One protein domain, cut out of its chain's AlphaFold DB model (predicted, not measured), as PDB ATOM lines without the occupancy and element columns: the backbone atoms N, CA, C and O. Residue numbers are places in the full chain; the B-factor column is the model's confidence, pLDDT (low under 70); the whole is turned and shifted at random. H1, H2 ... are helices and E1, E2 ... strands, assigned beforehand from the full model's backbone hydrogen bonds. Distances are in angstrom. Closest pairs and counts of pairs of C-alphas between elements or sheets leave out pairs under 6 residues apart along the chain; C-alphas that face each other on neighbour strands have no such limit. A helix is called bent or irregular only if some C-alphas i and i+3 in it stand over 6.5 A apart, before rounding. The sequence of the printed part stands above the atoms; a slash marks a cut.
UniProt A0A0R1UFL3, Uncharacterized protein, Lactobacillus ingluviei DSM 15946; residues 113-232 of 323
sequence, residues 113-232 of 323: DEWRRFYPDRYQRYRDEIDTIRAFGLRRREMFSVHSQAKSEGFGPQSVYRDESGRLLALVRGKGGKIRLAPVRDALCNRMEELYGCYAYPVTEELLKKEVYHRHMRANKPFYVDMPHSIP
ATOM      1  N   ASP A 113     141.155   3.559  19.437       92.56
ATOM      2  CA  ASP A 113     140.760   3.413  18.042       92.56
ATOM      3  C   ASP A 113     139.258   3.605  17.830       92.56
ATOM      4  O   ASP A 113     138.859   4.430  17.009       92.56
ATOM      5  N   GLU A 114     138.430   2.961  18.656       92.56
ATOM      6  CA  GLU A 114     136.980   3.167  18.635       92.56
ATOM      7  C   GLU A 114     136.635   4.650  18.820       92.56
ATOM      8  O   GLU A 114     135.845   5.195  18.058       92.56
ATOM      9  N   TRP A 115     137.267   5.353  19.769       93.44
ATOM     10  CA  TRP A 115     136.986   6.774  19.993       93.44
ATOM     11  C   TRP A 115     137.294   7.635  18.766       93.44
ATOM     12  O   TRP A 115     136.499   8.513  18.435       93.44
ATOM     13  N   ARG A 116     138.414   7.387  18.072       94.69
ATOM     14  CA  ARG A 116     138.751   8.127  16.845       94.69
ATOM     15  C   ARG A 116     137.749   7.858  15.724       94.69
ATOM     16  O   ARG A 116     137.398   8.792  15.014       94.69
ATOM     17  N   ARG A 117     137.263   6.617  15.598       94.75
ATOM     18  CA  ARG A 117     136.235   6.239  14.613       94.75
ATOM     19  C   ARG A 117     134.868   6.846  14.928       94.75
ATOM     20  O   ARG A 117     134.187   7.292  14.017       94.75
ATOM     21  N   PHE A 118     134.481   6.891  16.204       93.44
ATOM     22  CA  PHE A 118     133.212   7.485  16.642       93.44
ATOM     23  C   PHE A 118     133.212   9.019  16.600       93.44
ATOM     24  O   PHE A 118     132.152   9.622  16.455       93.44
ATOM     25  N   TYR A 119     134.377   9.662  16.741       94.62
ATOM     26  CA  TYR A 119     134.504  11.122  16.770       94.62
ATOM     27  C   TYR A 119     135.572  11.640  15.788       94.62
ATOM     28  O   TYR A 119     136.526  12.296  16.226       94.62
ATOM     29  N   PRO A 120     135.423  11.396  14.472       96.06
ATOM     30  CA  PRO A 120     136.447  11.720  13.478       96.06
ATOM     31  C   PRO A 120     136.753  13.222  13.424       96.06
ATOM     32  O   PRO A 120     137.919  13.600  13.473       96.06
ATOM     33  N   ASP A 121     135.736  14.089  13.463       96.56
ATOM     34  CA  ASP A 121     135.933  15.548  13.424       96.56
ATOM     35  C   ASP A 121     136.684  16.073  14.650       96.56
ATOM     36  O   ASP A 121     137.525  16.971  14.562       96.56
ATOM     37  N   ARG A 122     136.397  15.503  15.831       94.06
ATOM     38  CA  ARG A 122     137.108  15.871  17.063       94.06
ATOM     39  C   ARG A 122     138.534  15.353  17.040       94.06
ATOM     40  O   ARG A 122     139.418  16.055  17.519       94.06
ATOM     41  N   TYR A 123     138.753  14.146  16.522       96.56
ATOM     42  CA  TYR A 123     140.098  13.625  16.343       96.56
ATOM     43  C   TYR A 123     140.891  14.517  15.392       96.56
ATOM     44  O   TYR A 123     141.965  14.961  15.770       96.56
ATOM     45  N   GLN A 124     140.336  14.860  14.230       97.31
ATOM     46  CA  GLN A 124     141.006  15.704  13.244       97.31
ATOM     47  C   GLN A 124     141.353  17.090  13.804       97.31
ATOM     48  O   GLN A 124     142.445  17.590  13.556       97.31
ATOM     49  N   ARG A 125     140.461  17.691  14.604       96.88
ATOM     50  CA  ARG A 125     140.704  18.996  15.243       96.88
ATOM     51  C   ARG A 125     141.853  18.985  16.257       96.88
ATOM     52  O   ARG A 125     142.534  19.992  16.378       96.88
ATOM     53  N   TYR A 126     142.027  17.890  16.995       96.88
ATOM     54  CA  TYR A 126     143.032  17.751  18.063       96.88
ATOM     55  C   TYR A 126     144.041  16.645  17.743       96.88
ATOM     56  O   TYR A 126     144.460  15.883  18.622       96.88
ATOM     57  N   ARG A 127     144.336  16.468  16.451       97.25
ATOM     58  CA  ARG A 127     145.062  15.299  15.958       97.25
ATOM     59  C   ARG A 127     146.455  15.241  16.551       97.25
ATOM     60  O   ARG A 127     146.848  14.188  17.042       97.25
ATOM     61  N   ASP A 128     147.155  16.367  16.558       97.81
ATOM     62  CA  ASP A 128     148.537  16.423  17.016       97.81
ATOM     63  C   ASP A 128     148.627  16.208  18.535       97.81
ATOM     64  O   ASP A 128     149.447  15.421  18.996       97.81
ATOM     65  N   GLU A 129     147.721  16.781  19.333       97.06
ATOM     66  CA  GLU A 129     147.650  16.513  20.774       97.06
ATOM     67  C   GLU A 129     147.351  15.039  21.068       97.06
ATOM     68  O   GLU A 129     147.952  14.420  21.952       97.06
ATOM     69  N   ILE A 130     146.390  14.458  20.348       97.44
ATOM     70  CA  ILE A 130     145.995  13.066  20.545       97.44
ATOM     71  C   ILE A 130     147.139  12.139  20.131       97.44
ATOM     72  O   ILE A 130     147.516  11.262  20.913       97.44
ATOM     73  N   ASP A 131     147.713  12.338  18.946       98.00
ATOM     74  CA  ASP A 131     148.791  11.508  18.418       98.00
ATOM     75  C   ASP A 131     150.046  11.612  19.281       98.00
ATOM     76  O   ASP A 131     150.640  10.581  19.582       98.00
ATOM     77  N   THR A 132     150.371  12.778  19.832       98.38
ATOM     78  CA  THR A 132     151.502  12.931  20.757       98.38
ATOM     79  C   THR A 132     151.285  12.196  22.081       98.38
ATOM     80  O   THR A 132     152.211  11.575  22.612       98.38
ATOM     81  N   ILE A 133     150.055  12.153  22.613       97.56
ATOM     82  CA  ILE A 133     149.751  11.307  23.783       97.56
ATOM     83  C   ILE A 133     149.896   9.820  23.436       97.56
ATOM     84  O   ILE A 133     150.413   9.061  24.259       97.56
ATOM     85  N   ARG A 134     149.428   9.399  22.255       97.19
ATOM     86  CA  ARG A 134     149.538   8.009  21.771       97.19
ATOM     87  C   ARG A 134     150.981   7.621  21.462       97.19
ATOM     88  O   ARG A 134     151.322   6.452  21.584       97.19
ATOM     89  N   ALA A 135     151.800   8.583  21.058       98.25
ATOM     90  CA  ALA A 135     153.176   8.386  20.639       98.25
ATOM     91  C   ALA A 135     154.124   8.206  21.818       98.25
ATOM     92  O   ALA A 135     154.922   7.284  21.793       98.25
ATOM     93  N   PHE A 136     154.005   9.048  22.847       98.25
ATOM     94  CA  PHE A 136     154.941   9.095  23.980       98.25
ATOM     95  C   PHE A 136     154.324   8.639  25.308       98.25
ATOM     96  O   PHE A 136     154.952   8.691  26.371       98.25
ATOM     97  N   GLY A 137     153.032   8.304  25.307       96.38
ATOM     98  CA  GLY A 137     152.314   7.950  26.520       96.38
ATOM     99  C   GLY A 137     152.386   9.074  27.541       96.38
ATOM    100  O   GLY A 137     152.813   8.844  28.674       96.38
ATOM    101  N   LEU A 138     152.023  10.305  27.169       95.19
ATOM    102  CA  LEU A 138     152.016  11.453  28.085       95.19
ATOM    103  C   LEU A 138     150.735  11.507  28.923       95.19
ATOM    104  O   LEU A 138     149.688  10.949  28.592       95.19
ATOM    105  N   ARG A 139     150.814  12.094  30.115       91.75
ATOM    106  CA  ARG A 139     149.636  12.491  30.889       91.75
ATOM    107  C   ARG A 139     149.198  13.831  30.319       91.75
ATOM    108  O   ARG A 139     150.039  14.666  30.027       91.75
ATOM    109  N   ARG A 140     147.893  14.102  30.316       90.06
ATOM    110  CA  ARG A 140     147.347  15.433  29.985       90.06
ATOM    111  C   ARG A 140     148.137  16.582  30.640       90.06
ATOM    112  O   ARG A 140     148.439  17.577  30.008       90.06
ATOM    113  N   ARG A 141     148.524  16.416  31.907       86.69
ATOM    114  CA  ARG A 141     149.305  17.418  32.653       86.69
ATOM    115  C   ARG A 141     150.758  17.561  32.216       86.69
ATOM    116  O   ARG A 141     151.299  18.641  32.366       86.69
ATOM    117  N   GLU A 142     151.363  16.484  31.733       91.38
ATOM    118  CA  GLU A 142     152.721  16.515  31.179       91.38
ATOM    119  C   GLU A 142     152.724  17.195  29.803       91.38
ATOM    120  O   GLU A 142     153.740  17.730  29.397       91.38
ATOM    121  N   MET A 143     151.584  17.206  29.105       91.25
ATOM    122  CA  MET A 143     151.440  17.851  27.802       91.25
ATOM    123  C   MET A 143     151.200  19.364  27.910       91.25
ATOM    124  O   MET A 143     151.951  20.134  27.329       91.25
ATOM    125  N   PHE A 144     150.197  19.797  28.679       87.31
ATOM    126  CA  PHE A 144     149.651  21.161  28.565       87.31
ATOM    127  C   PHE A 144     150.066  22.146  29.677       87.31
ATOM    128  O   PHE A 144     149.637  23.291  29.669       87.31
ATOM    129  N   SER A 145     150.837  21.735  30.693       73.44
ATOM    130  CA  SER A 145     151.270  22.634  31.792       73.44
ATOM    131  C   SER A 145     150.145  23.332  32.593       73.44
ATOM    132  O   SER A 145     150.404  24.235  33.383       73.44
ATOM    133  N   VAL A 146     148.881  22.903  32.448       59.16
ATOM    134  CA  VAL A 146     147.659  23.632  32.884       59.16
ATOM    135  C   VAL A 146     147.627  24.024  34.375       59.16
ATOM    136  O   VAL A 146     146.796  24.826  34.790       59.16
ATOM    137  N   HIS A 147     148.492  23.451  35.221       54.06
ATOM    138  CA  HIS A 147     148.441  23.643  36.676       54.06
ATOM    139  C   HIS A 147     149.798  23.629  37.395       54.06
ATOM    140  O   HIS A 147     149.823  23.538  38.626       54.06
ATOM    141  N   SER A 148     150.924  23.622  36.682       53.66
ATOM    142  CA  SER A 148     152.219  23.847  37.326       53.66
ATOM    143  C   SER A 148     152.359  25.345  37.588       53.66
ATOM    144  O   SER A 148     152.041  26.167  36.734       53.66
ATOM    145  N   GLN A 149     152.853  25.722  38.772       53.22
ATOM    146  CA  GLN A 149     153.235  27.118  39.037       53.22
ATOM    147  C   GLN A 149     154.269  27.619  38.009       53.22
ATOM    148  O   GLN A 149     154.329  28.806  37.712       53.22
ATOM    149  N   ALA A 150     155.025  26.695  37.409       57.75
ATOM    150  CA  ALA A 150     155.849  26.925  36.236       57.75
ATOM    151  C   ALA A 150     155.084  26.526  34.961       57.75
ATOM    152  O   ALA A 150     155.061  25.353  34.582       57.75
ATOM    153  N   LYS A 151     154.485  27.510  34.274       64.88
ATOM    154  CA  LYS A 151     153.795  27.335  32.975       64.88
ATOM    155  C   LYS A 151     154.682  26.708  31.887       64.88
ATOM    156  O   LYS A 151     154.166  26.225  30.886       64.88
ATOM    157  N   SER A 152     155.987  26.637  32.104       75.62
ATOM    158  CA  SER A 152     156.967  26.075  31.184       75.62
ATOM    159  C   SER A 152     157.182  24.552  31.308       75.62
ATOM    160  O   SER A 152     157.920  23.978  30.518       75.62
ATOM    161  N   GLU A 153     156.532  23.848  32.245       81.00
ATOM    162  CA  GLU A 153     156.720  22.390  32.439       81.00
ATOM    163  C   GLU A 153     155.909  21.481  31.483       81.00
ATOM    164  O   GLU A 153     155.962  20.257  31.618       81.00
ATOM    165  N   GLY A 154     155.139  22.042  30.545       89.19
ATOM    166  CA  GLY A 154     154.437  21.267  29.512       89.19
ATOM    167  C   GLY A 154     155.380  20.727  28.435       89.19
ATOM    168  O   GLY A 154     156.544  21.105  28.368       89.19
ATOM    169  N   PHE A 155     154.871  19.862  27.563       94.38
ATOM    170  CA  PHE A 155     155.657  19.294  26.473       94.38
ATOM    171  C   PHE A 155     155.942  20.372  25.419       94.38
ATOM    172  O   PHE A 155     155.011  20.918  24.826       94.38
ATOM    173  N   GLY A 156     157.219  20.704  25.231       95.31
ATOM    174  CA  GLY A 156     157.693  21.771  24.345       95.31
ATOM    175  C   GLY A 156     159.091  21.475  23.791       95.31
ATOM    176  O   GLY A 156     159.599  20.371  23.999       95.31
ATOM    177  N   PRO A 157     159.752  22.442  23.127       96.00
ATOM    178  CA  PRO A 157     161.063  22.242  22.504       96.00
ATOM    179  C   PRO A 157     162.137  21.698  23.452       96.00
ATOM    180  O   PRO A 157     162.925  20.844  23.072       96.00
ATOM    181  N   GLN A 158     162.139  22.129  24.717       94.44
ATOM    182  CA  GLN A 158     163.116  21.671  25.717       94.44
ATOM    183  C   GLN A 158     162.770  20.293  26.304       94.44
ATOM    184  O   GLN A 158     163.431  19.820  27.227       94.44
ATOM    185  N   SER A 159     161.699  19.664  25.818       94.88
ATOM    186  CA  SER A 159     161.238  18.339  26.222       94.88
ATOM    187  C   SER A 159     161.549  17.261  25.185       94.88
ATOM    188  O   SER A 159     161.222  16.106  25.443       94.88
ATOM    189  N   VAL A 160     162.134  17.599  24.031       97.62
ATOM    190  CA  VAL A 160     162.349  16.655  22.925       97.62
ATOM    191  C   VAL A 160     163.815  16.243  22.865       97.62
ATOM    192  O   VAL A 160     164.708  17.083  22.787       97.62
ATOM    193  N   TYR A 161     164.057  14.937  22.898       97.31
ATOM    194  CA  TYR A 161     165.397  14.358  22.882       97.31
ATOM    195  C   TYR A 161     165.507  13.201  21.890       97.31
ATOM    196  O   TYR A 161     164.490  12.709  21.411       97.31
ATOM    197  N   ARG A 162     166.729  12.746  21.610       96.88
ATOM    198  CA  ARG A 162     167.029  11.520  20.861       96.88
ATOM    199  C   ARG A 162     167.910  10.592  21.668       96.88
ATOM    200  O   ARG A 162     168.880  11.046  22.279       96.88
ATOM    201  N   ASP A 163     167.578   9.308  21.647       95.00
ATOM    202  CA  ASP A 163     168.532   8.281  22.054       95.00
ATOM    203  C   ASP A 163     169.592   8.029  20.967       95.00
ATOM    204  O   ASP A 163     169.563   8.615  19.884       95.00
ATOM    205  N   GLU A 164     170.539   7.147  21.278       93.19
ATOM    206  CA  GLU A 164     171.650   6.763  20.401       93.19
ATOM    207  C   GLU A 164     171.187   6.120  19.084       93.19
ATOM    208  O   GLU A 164     171.896   6.193  18.085       93.19
ATOM    209  N   SER A 165     169.983   5.536  19.052       92.44
ATOM    210  CA  SER A 165     169.385   4.975  17.833       92.44
ATOM    211  C   SER A 165     168.711   6.032  16.950       92.44
ATOM    212  O   SER A 165     168.214   5.718  15.870       92.44
ATOM    213  N   GLY A 166     168.669   7.289  17.403       94.38
ATOM    214  CA  GLY A 166     167.991   8.398  16.736       94.38
ATOM    215  C   GLY A 166     166.499   8.508  17.066       94.38
ATOM    216  O   GLY A 166     165.831   9.420  16.566       94.38
ATOM    217  N   ARG A 167     165.967   7.631  17.926       96.81
ATOM    218  CA  ARG A 167     164.549   7.595  18.294       96.81
ATOM    219  C   ARG A 167     164.201   8.770  19.199       96.81
ATOM    220  O   ARG A 167     164.885   9.042  20.186       96.81
ATOM    221  N   LEU A 168     163.099   9.451  18.881       98.44
ATOM    222  CA  LEU A 168     162.627  10.578  19.679       98.44
ATOM    223  C   LEU A 168     162.165  10.150  21.076       98.44
ATOM    224  O   LEU A 168     161.485   9.141  21.260       98.44
ATOM    225  N   LEU A 169     162.457  10.988  22.061       98.06
ATOM    226  CA  LEU A 169     162.064  10.834  23.449       98.06
ATOM    227  C   LEU A 169     161.414  12.122  23.959       98.06
ATOM    228  O   LEU A 169     161.875  13.226  23.672       98.06
ATOM    229  N   ALA A 170     160.399  11.976  24.803       97.12
ATOM    230  CA  ALA A 170     159.809  13.061  25.570       97.12
ATOM    231  C   ALA A 170     160.350  13.069  27.009       97.12
ATOM    232  O   ALA A 170     160.092  12.147  27.788       97.12
ATOM    233  N   LEU A 171     161.060  14.132  27.386       95.44
ATOM    234  CA  LEU A 171     161.481  14.420  28.754       95.44
ATOM    235  C   LEU A 171     160.354  15.126  29.510       95.44
ATOM    236  O   LEU A 171     160.018  16.273  29.221       95.44
ATOM    237  N   VAL A 172     159.789  14.456  30.515       92.38
ATOM    238  CA  VAL A 172     158.650  14.988  31.275       92.38
ATOM    239  C   VAL A 172     158.753  14.708  32.770       92.38
ATOM    240  O   VAL A 172     159.378  13.741  33.216       92.38
ATOM    241  N   ARG A 173     158.057  15.526  33.564       88.38
ATOM    242  CA  ARG A 173     157.925  15.354  35.014       88.38
ATOM    243  C   ARG A 173     156.558  14.786  35.390       88.38
ATOM    244  O   ARG A 173     155.521  15.435  35.284       88.38
ATOM    245  N   GLY A 174     156.568  13.548  35.870       78.25
ATOM    246  CA  GLY A 174     155.383  12.806  36.276       78.25
ATOM    247  C   GLY A 174     154.965  13.006  37.736       78.25
ATOM    248  O   GLY A 174     155.442  13.869  38.478       78.25
ATOM    249  N   LYS A 175     154.035  12.152  38.181       75.31
ATOM    250  CA  LYS A 175     153.500  12.166  39.551       75.31
ATOM    251  C   LYS A 175     154.620  11.988  40.587       75.31
ATOM    252  O   LYS A 175     155.479  11.124  40.442       75.31
ATOM    253  N   GLY A 176     154.574  12.783  41.658       73.38
ATOM    254  CA  GLY A 176     155.615  12.791  42.694       73.38
ATOM    255  C   GLY A 176     156.886  13.537  42.281       73.38
ATOM    256  O   GLY A 176     157.893  13.428  42.967       73.38
ATOM    257  N   GLY A 177     156.848  14.278  41.166       78.44
ATOM    258  CA  GLY A 177     157.971  15.070  40.679       78.44
ATOM    259  C   GLY A 177     159.075  14.252  40.014       78.44
ATOM    260  O   GLY A 177     160.152  14.794  39.801       78.44
ATOM    261  N   LYS A 178     158.816  12.976  39.703       85.25
ATOM    262  CA  LYS A 178     159.773  12.083  39.044       85.25
ATOM    263  C   LYS A 178     159.951  12.475  37.583       85.25
ATOM    264  O   LYS A 178     158.964  12.542  36.853       85.25
ATOM    265  N   ILE A 179     161.193  12.683  37.175       91.12
ATOM    266  CA  ILE A 179     161.565  12.967  35.789       91.12
ATOM    267  C   ILE A 179     161.724  11.636  35.051       91.12
ATOM    268  O   ILE A 179     162.224  10.664  35.622       91.12
ATOM    269  N   ARG A 180     161.232  11.569  33.812       93.00
ATOM    270  CA  ARG A 180     161.298  10.382  32.953       93.00
ATOM    271  C   ARG A 180     161.532  10.782  31.503       93.00
ATOM    272  O   ARG A 180     161.079  11.846  31.088       93.00
ATOM    273  N   LEU A 181     162.145   9.874  30.758       95.06
ATOM    274  CA  LEU A 181     162.129   9.868  29.300       95.06
ATOM    275  C   LEU A 181     161.063   8.875  28.832       95.06
ATOM    276  O   LEU A 181     160.900   7.809  29.430       95.06
ATOM    277  N   ALA A 182     160.316   9.257  27.807       96.62
ATOM    278  CA  ALA A 182     159.296   8.431  27.182       96.62
ATOM    279  C   ALA A 182     159.616   8.313  25.690       96.62
ATOM    280  O   ALA A 182     159.561   9.339  25.017       96.62
ATOM    281  N   PRO A 183     159.984   7.138  25.171       97.81
ATOM    282  CA  PRO A 183     160.259   6.985  23.750       97.81
ATOM    283  C   PRO A 183     158.989   7.113  22.909       97.81
ATOM    284  O   PRO A 183     157.893   6.781  23.359       97.81
ATOM    285  N   VAL A 184     159.134   7.599  21.676       98.38
ATOM    286  CA  VAL A 184     158.070   7.536  20.667       98.38
ATOM    287  C   VAL A 184     157.827   6.078  20.300       98.38
ATOM    288  O   VAL A 184     158.794   5.375  20.061       98.38
ATOM    289  N   ARG A 185     156.588   5.586  20.237       96.56
ATOM    290  CA  ARG A 185     156.284   4.241  19.699       96.56
ATOM    291  C   ARG A 185     156.544   4.169  18.187       96.56
ATOM    292  O   ARG A 185     156.292   5.146  17.481       96.56
ATOM    293  N   ASP A 186     156.935   3.003  17.686       96.12
ATOM    294  CA  ASP A 186     157.416   2.796  16.311       96.12
ATOM    295  C   ASP A 186     156.399   3.291  15.270       96.12
ATOM    296  O   ASP A 186     156.725   4.051  14.361       96.12
ATOM    297  N   ALA A 187     155.122   2.947  15.467       97.06
ATOM    298  CA  ALA A 187     154.033   3.287  14.548       97.06
ATOM    299  C   ALA A 187     153.769   4.799  14.380       97.06
ATOM    300  O   ALA A 187     153.015   5.186  13.490       97.06
ATOM    301  N   LEU A 188     154.319   5.658  15.248       97.88
ATOM    302  CA  LEU A 188     154.169   7.116  15.163       97.88
ATOM    303  C   LEU A 188     155.506   7.857  15.019       97.88
ATOM    304  O   LEU A 188     155.486   9.087  15.028       97.88
ATOM    305  N   CYS A 189     156.632   7.156  14.844       96.81
ATOM    306  CA  CYS A 189     157.958   7.770  14.710       96.81
ATOM    307  C   CYS A 189     157.980   8.872  13.649       96.81
ATOM    308  O   CYS A 189     158.227  10.020  13.993       96.81
ATOM    309  N   ASN A 190     157.625   8.553  12.399       97.88
ATOM    310  CA  ASN A 190     157.681   9.512  11.286       97.88
ATOM    311  C   ASN A 190     156.826  10.757  11.548       97.88
ATOM    312  O   ASN A 190     157.258  11.878  11.310       97.88
ATOM    313  N   ARG A 191     155.629  10.578  12.117       97.50
ATOM    314  CA  ARG A 191     154.749  11.711  12.421       97.50
ATOM    315  C   ARG A 191     155.319  12.598  13.528       97.50
ATOM    316  O   ARG A 191     155.208  13.816  13.455       97.50
ATOM    317  N   MET A 192     155.894  12.006  14.576       98.44
ATOM    318  CA  MET A 192     156.528  12.786  15.644       98.44
ATOM    319  C   MET A 192     157.823  13.444  15.169       98.44
ATOM    320  O   MET A 192     158.165  14.518  15.652       98.44
ATOM    321  N   GLU A 193     158.514  12.824  14.217       98.12
ATOM    322  CA  GLU A 193     159.692  13.372  13.556       98.12
ATOM    323  C   GLU A 193     159.344  14.635  12.759       98.12
ATOM    324  O   GLU A 193     159.977  15.666  12.955       98.12
ATOM    325  N   GLU A 194     158.273  14.601  11.961       98.19
ATOM    326  CA  GLU A 194     157.749  15.782  11.257       98.19
ATOM    327  C   GLU A 194     157.386  16.924  12.217       98.19
ATOM    328  O   GLU A 194     157.674  18.087  11.943       98.19
ATOM    329  N   LEU A 195     156.734  16.600  13.338       97.94
ATOM    330  CA  LEU A 195     156.253  17.604  14.288       97.94
ATOM    331  C   LEU A 195     157.366  18.180  15.166       97.94
ATOM    332  O   LEU A 195     157.335  19.366  15.495       97.94
ATOM    333  N   TYR A 196     158.306  17.340  15.603       98.31
ATOM    334  CA  TYR A 196     159.203  17.671  16.709       98.31
ATOM    335  C   TYR A 196     160.682  17.422  16.438       98.31
ATOM    336  O   TYR A 196     161.512  17.840  17.247       98.31
ATOM    337  N   GLY A 197     161.031  16.758  15.338       97.62
ATOM    338  CA  GLY A 197     162.397  16.317  15.063       97.62
ATOM    339  C   GLY A 197     163.414  17.458  15.049       97.62
ATOM    340  O   GLY A 197     164.539  17.277  15.517       97.62
ATOM    341  N   CYS A 198     163.001  18.652  14.610       97.31
ATOM    342  CA  CYS A 198     163.834  19.858  14.575       97.31
ATOM    343  C   CYS A 198     164.172  20.441  15.960       97.31
ATOM    344  O   CYS A 198     165.092  21.248  16.069       97.31
ATOM    345  N   TYR A 199     163.461  20.038  17.017       97.12
ATOM    346  CA  TYR A 199     163.726  20.465  18.395       97.12
ATOM    347  C   TYR A 199     164.543  19.446  19.189       97.12
ATOM    348  O   TYR A 199     164.822  19.672  20.363       97.12
ATOM    349  N   ALA A 200     164.867  18.297  18.598       96.62
ATOM    350  CA  ALA A 200     165.379  17.167  19.347       96.62
ATOM    351  C   ALA A 200     166.881  17.296  19.641       96.62
ATOM    352  O   ALA A 200     167.701  17.400  18.729       96.62
ATOM    353  N   TYR A 201     167.241  17.219  20.922       94.31
ATOM    354  CA  TYR A 201     168.629  17.229  21.395       94.31
ATOM    355  C   TYR A 201     169.116  15.809  21.737       94.31
ATOM    356  O   TYR A 201     168.305  14.967  22.120       94.31
ATOM    357  N   PRO A 202     170.420  15.498  21.672       95.31
ATOM    358  CA  PRO A 202     170.920  14.211  22.160       95.31
ATOM    359  C   PRO A 202     170.688  14.060  23.672       95.31
ATOM    360  O   PRO A 202     170.795  15.028  24.434       95.31
ATOM    361  N   VAL A 203     170.357  12.847  24.125       94.06
ATOM    362  CA  VAL A 203     170.290  12.529  25.561       94.06
ATOM    363  C   VAL A 203     171.670  12.670  26.200       94.06
ATOM    364  O   VAL A 203     172.680  12.268  25.633       94.06
ATOM    365  N   THR A 204     171.695  13.195  27.424       89.88
ATOM    366  CA  THR A 204     172.886  13.224  28.278       89.88
ATOM    367  C   THR A 204     172.619  12.478  29.583       89.88
ATOM    368  O   THR A 204     171.477  12.400  30.048       89.88
ATOM    369  N   GLU A 205     173.670  11.953  30.217       83.69
ATOM    370  CA  GLU A 205     173.557  11.218  31.488       83.69
ATOM    371  C   GLU A 205     172.911  12.054  32.606       83.69
ATOM    372  O   GLU A 205     172.217  11.539  33.486       83.69
ATOM    373  N   GLU A 206     173.101  13.373  32.568       90.25
ATOM    374  CA  GLU A 206     172.616  14.285  33.599       90.25
ATOM    375  C   GLU A 206     171.149  14.689  33.439       90.25
ATOM    376  O   GLU A 206     170.585  15.316  34.336       90.25
ATOM    377  N   LEU A 207     170.509  14.337  32.323       87.56
ATOM    378  CA  LEU A 207     169.208  14.883  31.940       87.56
ATOM    379  C   LEU A 207     168.088  14.583  32.949       87.56
ATOM    380  O   LEU A 207     167.138  15.354  33.106       87.56
ATOM    381  N   LEU A 208     168.205  13.463  33.662       89.06
ATOM    382  CA  LEU A 208     167.246  13.053  34.688       89.06
ATOM    383  C   LEU A 208     167.503  13.713  36.055       89.06
ATOM    384  O   LEU A 208     166.671  13.570  36.959       89.06
ATOM    385  N   LYS A 209     168.617  14.445  36.227       91.75
ATOM    386  CA  LYS A 209     168.893  15.241  37.431       91.75
ATOM    387  C   LYS A 209     167.921  16.421  37.488       91.75
ATOM    388  O   LYS A 209     167.652  17.100  36.496       91.75
ATOM    389  N   LYS A 210     167.381  16.680  38.678       89.31
ATOM    390  CA  LYS A 210     166.294  17.648  38.884       89.31
ATOM    391  C   LYS A 210     166.700  19.075  38.519       89.31
ATOM    392  O   LYS A 210     165.898  19.830  37.976       89.31
ATOM    393  N   GLU A 211     167.939  19.432  38.815       90.06
ATOM    394  CA  GLU A 211     168.520  20.753  38.607       90.06
ATOM    395  C   GLU A 211     168.685  21.042  37.110       90.06
ATOM    396  O   GLU A 211     168.332  22.130  36.653       90.06
ATOM    397  N   VAL A 212     169.144  20.042  36.348       89.62
ATOM    398  CA  VAL A 212     169.292  20.103  34.886       89.62
ATOM    399  C   VAL A 212     167.922  20.211  34.225       89.62
ATOM    400  O   VAL A 212     167.682  21.154  33.471       89.62
ATOM    401  N   TYR A 213     166.983  19.337  34.603       89.44
ATOM    402  CA  TYR A 213     165.602  19.393  34.118       89.44
ATOM    403  C   TYR A 213     164.976  20.774  34.346       89.44
ATOM    404  O   TYR A 213     164.457  21.382  33.415       89.44
ATOM    405  N   HIS A 214     165.046  21.316  35.568       88.12
ATOM    406  CA  HIS A 214     164.476  22.636  35.848       88.12
ATOM    407  C   HIS A 214     165.162  23.750  35.055       88.12
ATOM    408  O   HIS A 214     164.481  24.680  34.633       88.12
ATOM    409  N   ARG A 215     166.483  23.684  34.850       88.12
ATOM    410  CA  ARG A 215     167.214  24.669  34.042       88.12
ATOM    411  C   ARG A 215     166.688  24.691  32.608       88.12
ATOM    412  O   ARG A 215     166.364  25.767  32.118       88.12
ATOM    413  N   HIS A 216     166.543  23.523  31.985       86.62
ATOM    414  CA  HIS A 216     166.044  23.399  30.612       86.62
ATOM    415  C   HIS A 216     164.585  23.852  30.516       86.62
ATOM    416  O   HIS A 216     164.217  24.660  29.665       86.62
ATOM    417  N   MET A 217     163.758  23.421  31.470       88.62
ATOM    418  CA  MET A 217     162.337  23.752  31.473       88.62
ATOM    419  C   MET A 217     162.050  25.229  31.749       88.62
ATOM    420  O   MET A 217     160.937  25.655  31.482       88.62
ATOM    421  N   ARG A 218     162.987  26.052  32.245       86.56
ATOM    422  CA  ARG A 218     162.739  27.500  32.434       86.56
ATOM    423  C   ARG A 218     162.463  28.232  31.121       86.56
ATOM    424  O   ARG A 218     161.607  29.108  31.097       86.56
ATOM    425  N   ALA A 219     163.173  27.873  30.054       85.88
ATOM    426  CA  ALA A 219     163.029  28.496  28.736       85.88
ATOM    427  C   ALA A 219     161.968  27.807  27.860       85.88
ATOM    428  O   ALA A 219     161.722  28.219  26.727       85.88
ATOM    429  N   ASN A 220     161.351  26.739  28.366       91.31
ATOM    430  CA  ASN A 220     160.452  25.915  27.585       91.31
ATOM    431  C   ASN A 220     159.100  26.597  27.354       91.31
ATOM    432  O   ASN A 220     158.490  27.155  28.269       91.31
ATOM    433  N   LYS A 221     158.609  26.498  26.121       91.06
ATOM    434  CA  LYS A 221     157.281  26.957  25.719       91.06
ATOM    435  C   LYS A 221     156.498  25.734  25.246       91.06
ATOM    436  O   LYS A 221     156.887  25.162  24.231       91.06
ATOM    437  N   PRO A 222     155.458  25.294  25.978       92.50
ATOM    438  CA  PRO A 222     154.679  24.132  25.571       92.50
ATOM    439  C   PRO A 222     154.119  24.302  24.157       92.50
ATOM    440  O   PRO A 222     153.642  25.383  23.814       92.50
ATOM    441  N   PHE A 223     154.147  23.232  23.361       94.56
ATOM    442  CA  PHE A 223     153.586  23.230  22.006       94.56
ATOM    443  C   PHE A 223     152.068  23.432  22.005       94.56
ATOM    444  O   PHE A 223     151.510  23.935  21.036       94.56
ATOM    445  N   TYR A 224     151.403  23.055  23.101       92.06
ATOM    446  CA  TYR A 224     149.950  23.063  23.215       92.06
ATOM    447  C   TYR A 224     149.476  23.779  24.476       92.06
ATOM    448  O   TYR A 224     150.086  23.657  25.541       92.06
ATOM    449  N   VAL A 225     148.336  24.463  24.363       85.94
ATOM    450  CA  VAL A 225     147.739  25.244  25.457       85.94
ATOM    451  C   VAL A 225     146.828  24.386  26.336       85.94
ATOM    452  O   VAL A 225     147.032  24.313  27.543       85.94
ATOM    453  N   ASP A 226     145.829  23.730  25.748       87.06
ATOM    454  CA  ASP A 226     144.953  22.769  26.422       87.06
ATOM    455  C   ASP A 226     144.172  21.955  25.379       87.06
ATOM    456  O   ASP A 226     144.122  22.292  24.199       87.06
ATOM    457  N   MET A 227     143.509  20.898  25.835       89.19
ATOM    458  CA  MET A 227     142.563  20.107  25.060       89.19
ATOM    459  C   MET A 227     141.293  19.897  25.903       89.19
ATOM    460  O   MET A 227     141.403  19.641  27.099       89.19
ATOM    461  N   PRO A 228     140.070  19.891  25.349       88.44
ATOM    462  CA  PRO A 228     138.860  19.712  26.151       88.44
ATOM    463  C   PRO A 228     138.890  18.457  27.032       88.44
ATOM    464  O   PRO A 228     139.300  17.380  26.587       88.44
ATOM    465  N   HIS A 229     138.415  18.553  28.279       85.38
ATOM    466  CA  HIS A 229     138.343  17.413  29.208       85.38
ATOM    467  C   HIS A 229     137.443  16.270  28.716       85.38
ATOM    468  O   HIS A 229     137.637  15.127  29.135       85.38
ATOM    469  N   SER A 230     136.512  16.557  27.799       85.50
ATOM    470  CA  SER A 230     135.712  15.550  27.095       85.50
ATOM    471  C   SER A 230     136.557  14.619  26.224       85.50
ATOM    472  O   SER A 230     136.111  13.522  25.908       85.50
ATOM    473  N   ILE A 231     137.765  15.040  25.828       90.88
ATOM    474  CA  ILE A 231     138.706  14.198  25.095       90.88
ATOM    475  C   ILE A 231     139.474  13.335  26.105       90.88
ATOM    476  O   ILE A 231     140.222  13.849  26.955       90.88
ATOM    477  N   PRO A 232     139.301  12.008  26.063       90.88
ATOM    478  CA  PRO A 232     139.662  11.155  27.178       90.88
ATOM    479  C   PRO A 232     141.134  10.719  27.113       90.88
ATOM    480  O   PRO A 232     141.412   9.530  27.035       90.88
TER     481      PRO A 232
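This is residues 113 to 232 of the 323 residues of an uncharacterized protein of Lactobacillus ingluviei DSM 15946 (UniProt A0A0R1UFL3). A small antiparallel sheet of three strands, E1, E2 and E3, has the longest helix, H5, across one face, with the short helices H3, H4, H6 and H7 set round it. H1 and H2 lead away from H3 and make one end of the longest axis, H6 and H7 lie toward the other, and residues 219 to 232, with no named element, run back to bring the last printed C-alpha within 12.0 A of the first. The printed part has 120 residues, with seven named helices and three named strands in the order H1, H2, H3, H4, E1, E2, E3, H5, H6, H7; the sheet's order is E1, E2, E3, and the class is mixed, helices and strands. The whole is compact, with a radius of gyration of the C-alphas of 14.2 A and spans of 43 by 34 by 22 A.

H1, residues 113 to 118, is close to but not clearly touching H2, residues 120 to 125; their closest C-alphas, Arg 116 and Tyr 123, are 5.7 A apart, and their lines are about perpendicular at 81 degrees. H2 is close to but not clearly touching H3, residues 127 to 136, with the C-alphas of Tyr 123 and Ile 130 closest at 7.3 A. H1 and H2 are not on the sheet. H3 only grazes the sheet with its residues 132 to 136, and so does H4, residues 140 to 144, with its residues 141 to 143. E1, residues 160 to 162, E2, residues 168 to 173, and E3, residues 179 to 183, form a meander, each strand the antiparallel neighbour of the one before. E1 and E2 are a hairpin at 132 degrees, with N 161 and O 169 within hydrogen-bond range at 2.9 A. E2 and E3 are a hairpin at 155 degrees, with N 170 and O 182 at 2.8 A and N 180 and O 172 at 2.9 A. H5, residues 186 to 199, makes two layers with the sheet, a helix on one face. It lies over E1 and E2, only just not over E3, on which 2 of its C-alphas fall; its height over the sheet is 9.2 A, and it runs across the strands, at 65 degrees to E1 on the local plane. With residues 187 to 192 alone H5 touches H3, where Ala 135 and Leu 188 have the closest C-alphas, 5.7 A apart; the tilt of 73 degrees is only just about perpendicular. Residues 161 to 162 of E1 also pair, parallel, with residues 201 to 202. H6, residues 205 to 208, only grazes the sheet with residues 207 to 208; its closest C-alpha to E3 is that of Leu 208, 5.8 A from that of Ile 179. H7, residues 210 to 218, only grazes it too, with residues 210 to 217, and is close to but not clearly touching H6, the C-alphas of Leu 207 and Tyr 213 being closest at 6.2 A. In H1, H2, H3, H4 and H7 every O i to N i+4 pair is within hydrogen-bond range; in H5 6 of 10 are, and H6 is too short for such a pair, with 0 of its 1 O i to N i+3 pair within range.

H1 begins at C-alpha 113, (140.760, 3.413, 18.042), and is 8.7 A long; H2 is 8.6 A, H3 14.2 A and H4 6.3 A. E1 measures 7.2 A, E2 16.7 A from C-alpha 168 at (162.627, 10.578, 19.679), and E3 13.5 A. H5 spans 18.9 A and H6 7.3 A; both are irregular, C-alphas 187 and 190 being 7.9 A apart and C-alphas 205 and 208 7.3 A. H7 is 12.3 A long and ends at C-alpha 218, (162.739, 27.500, 32.434).

The two C-alphas farthest apart are those of Phe 118 and Glu 211, at 43.6 A. The printed part has no cut. The link from H4 to E1, 15 residues, is long; the other links between named elements are tight. The mean pLDDT of the printed part is 90.8, and residues 146 to 151, within that long link, are under 70.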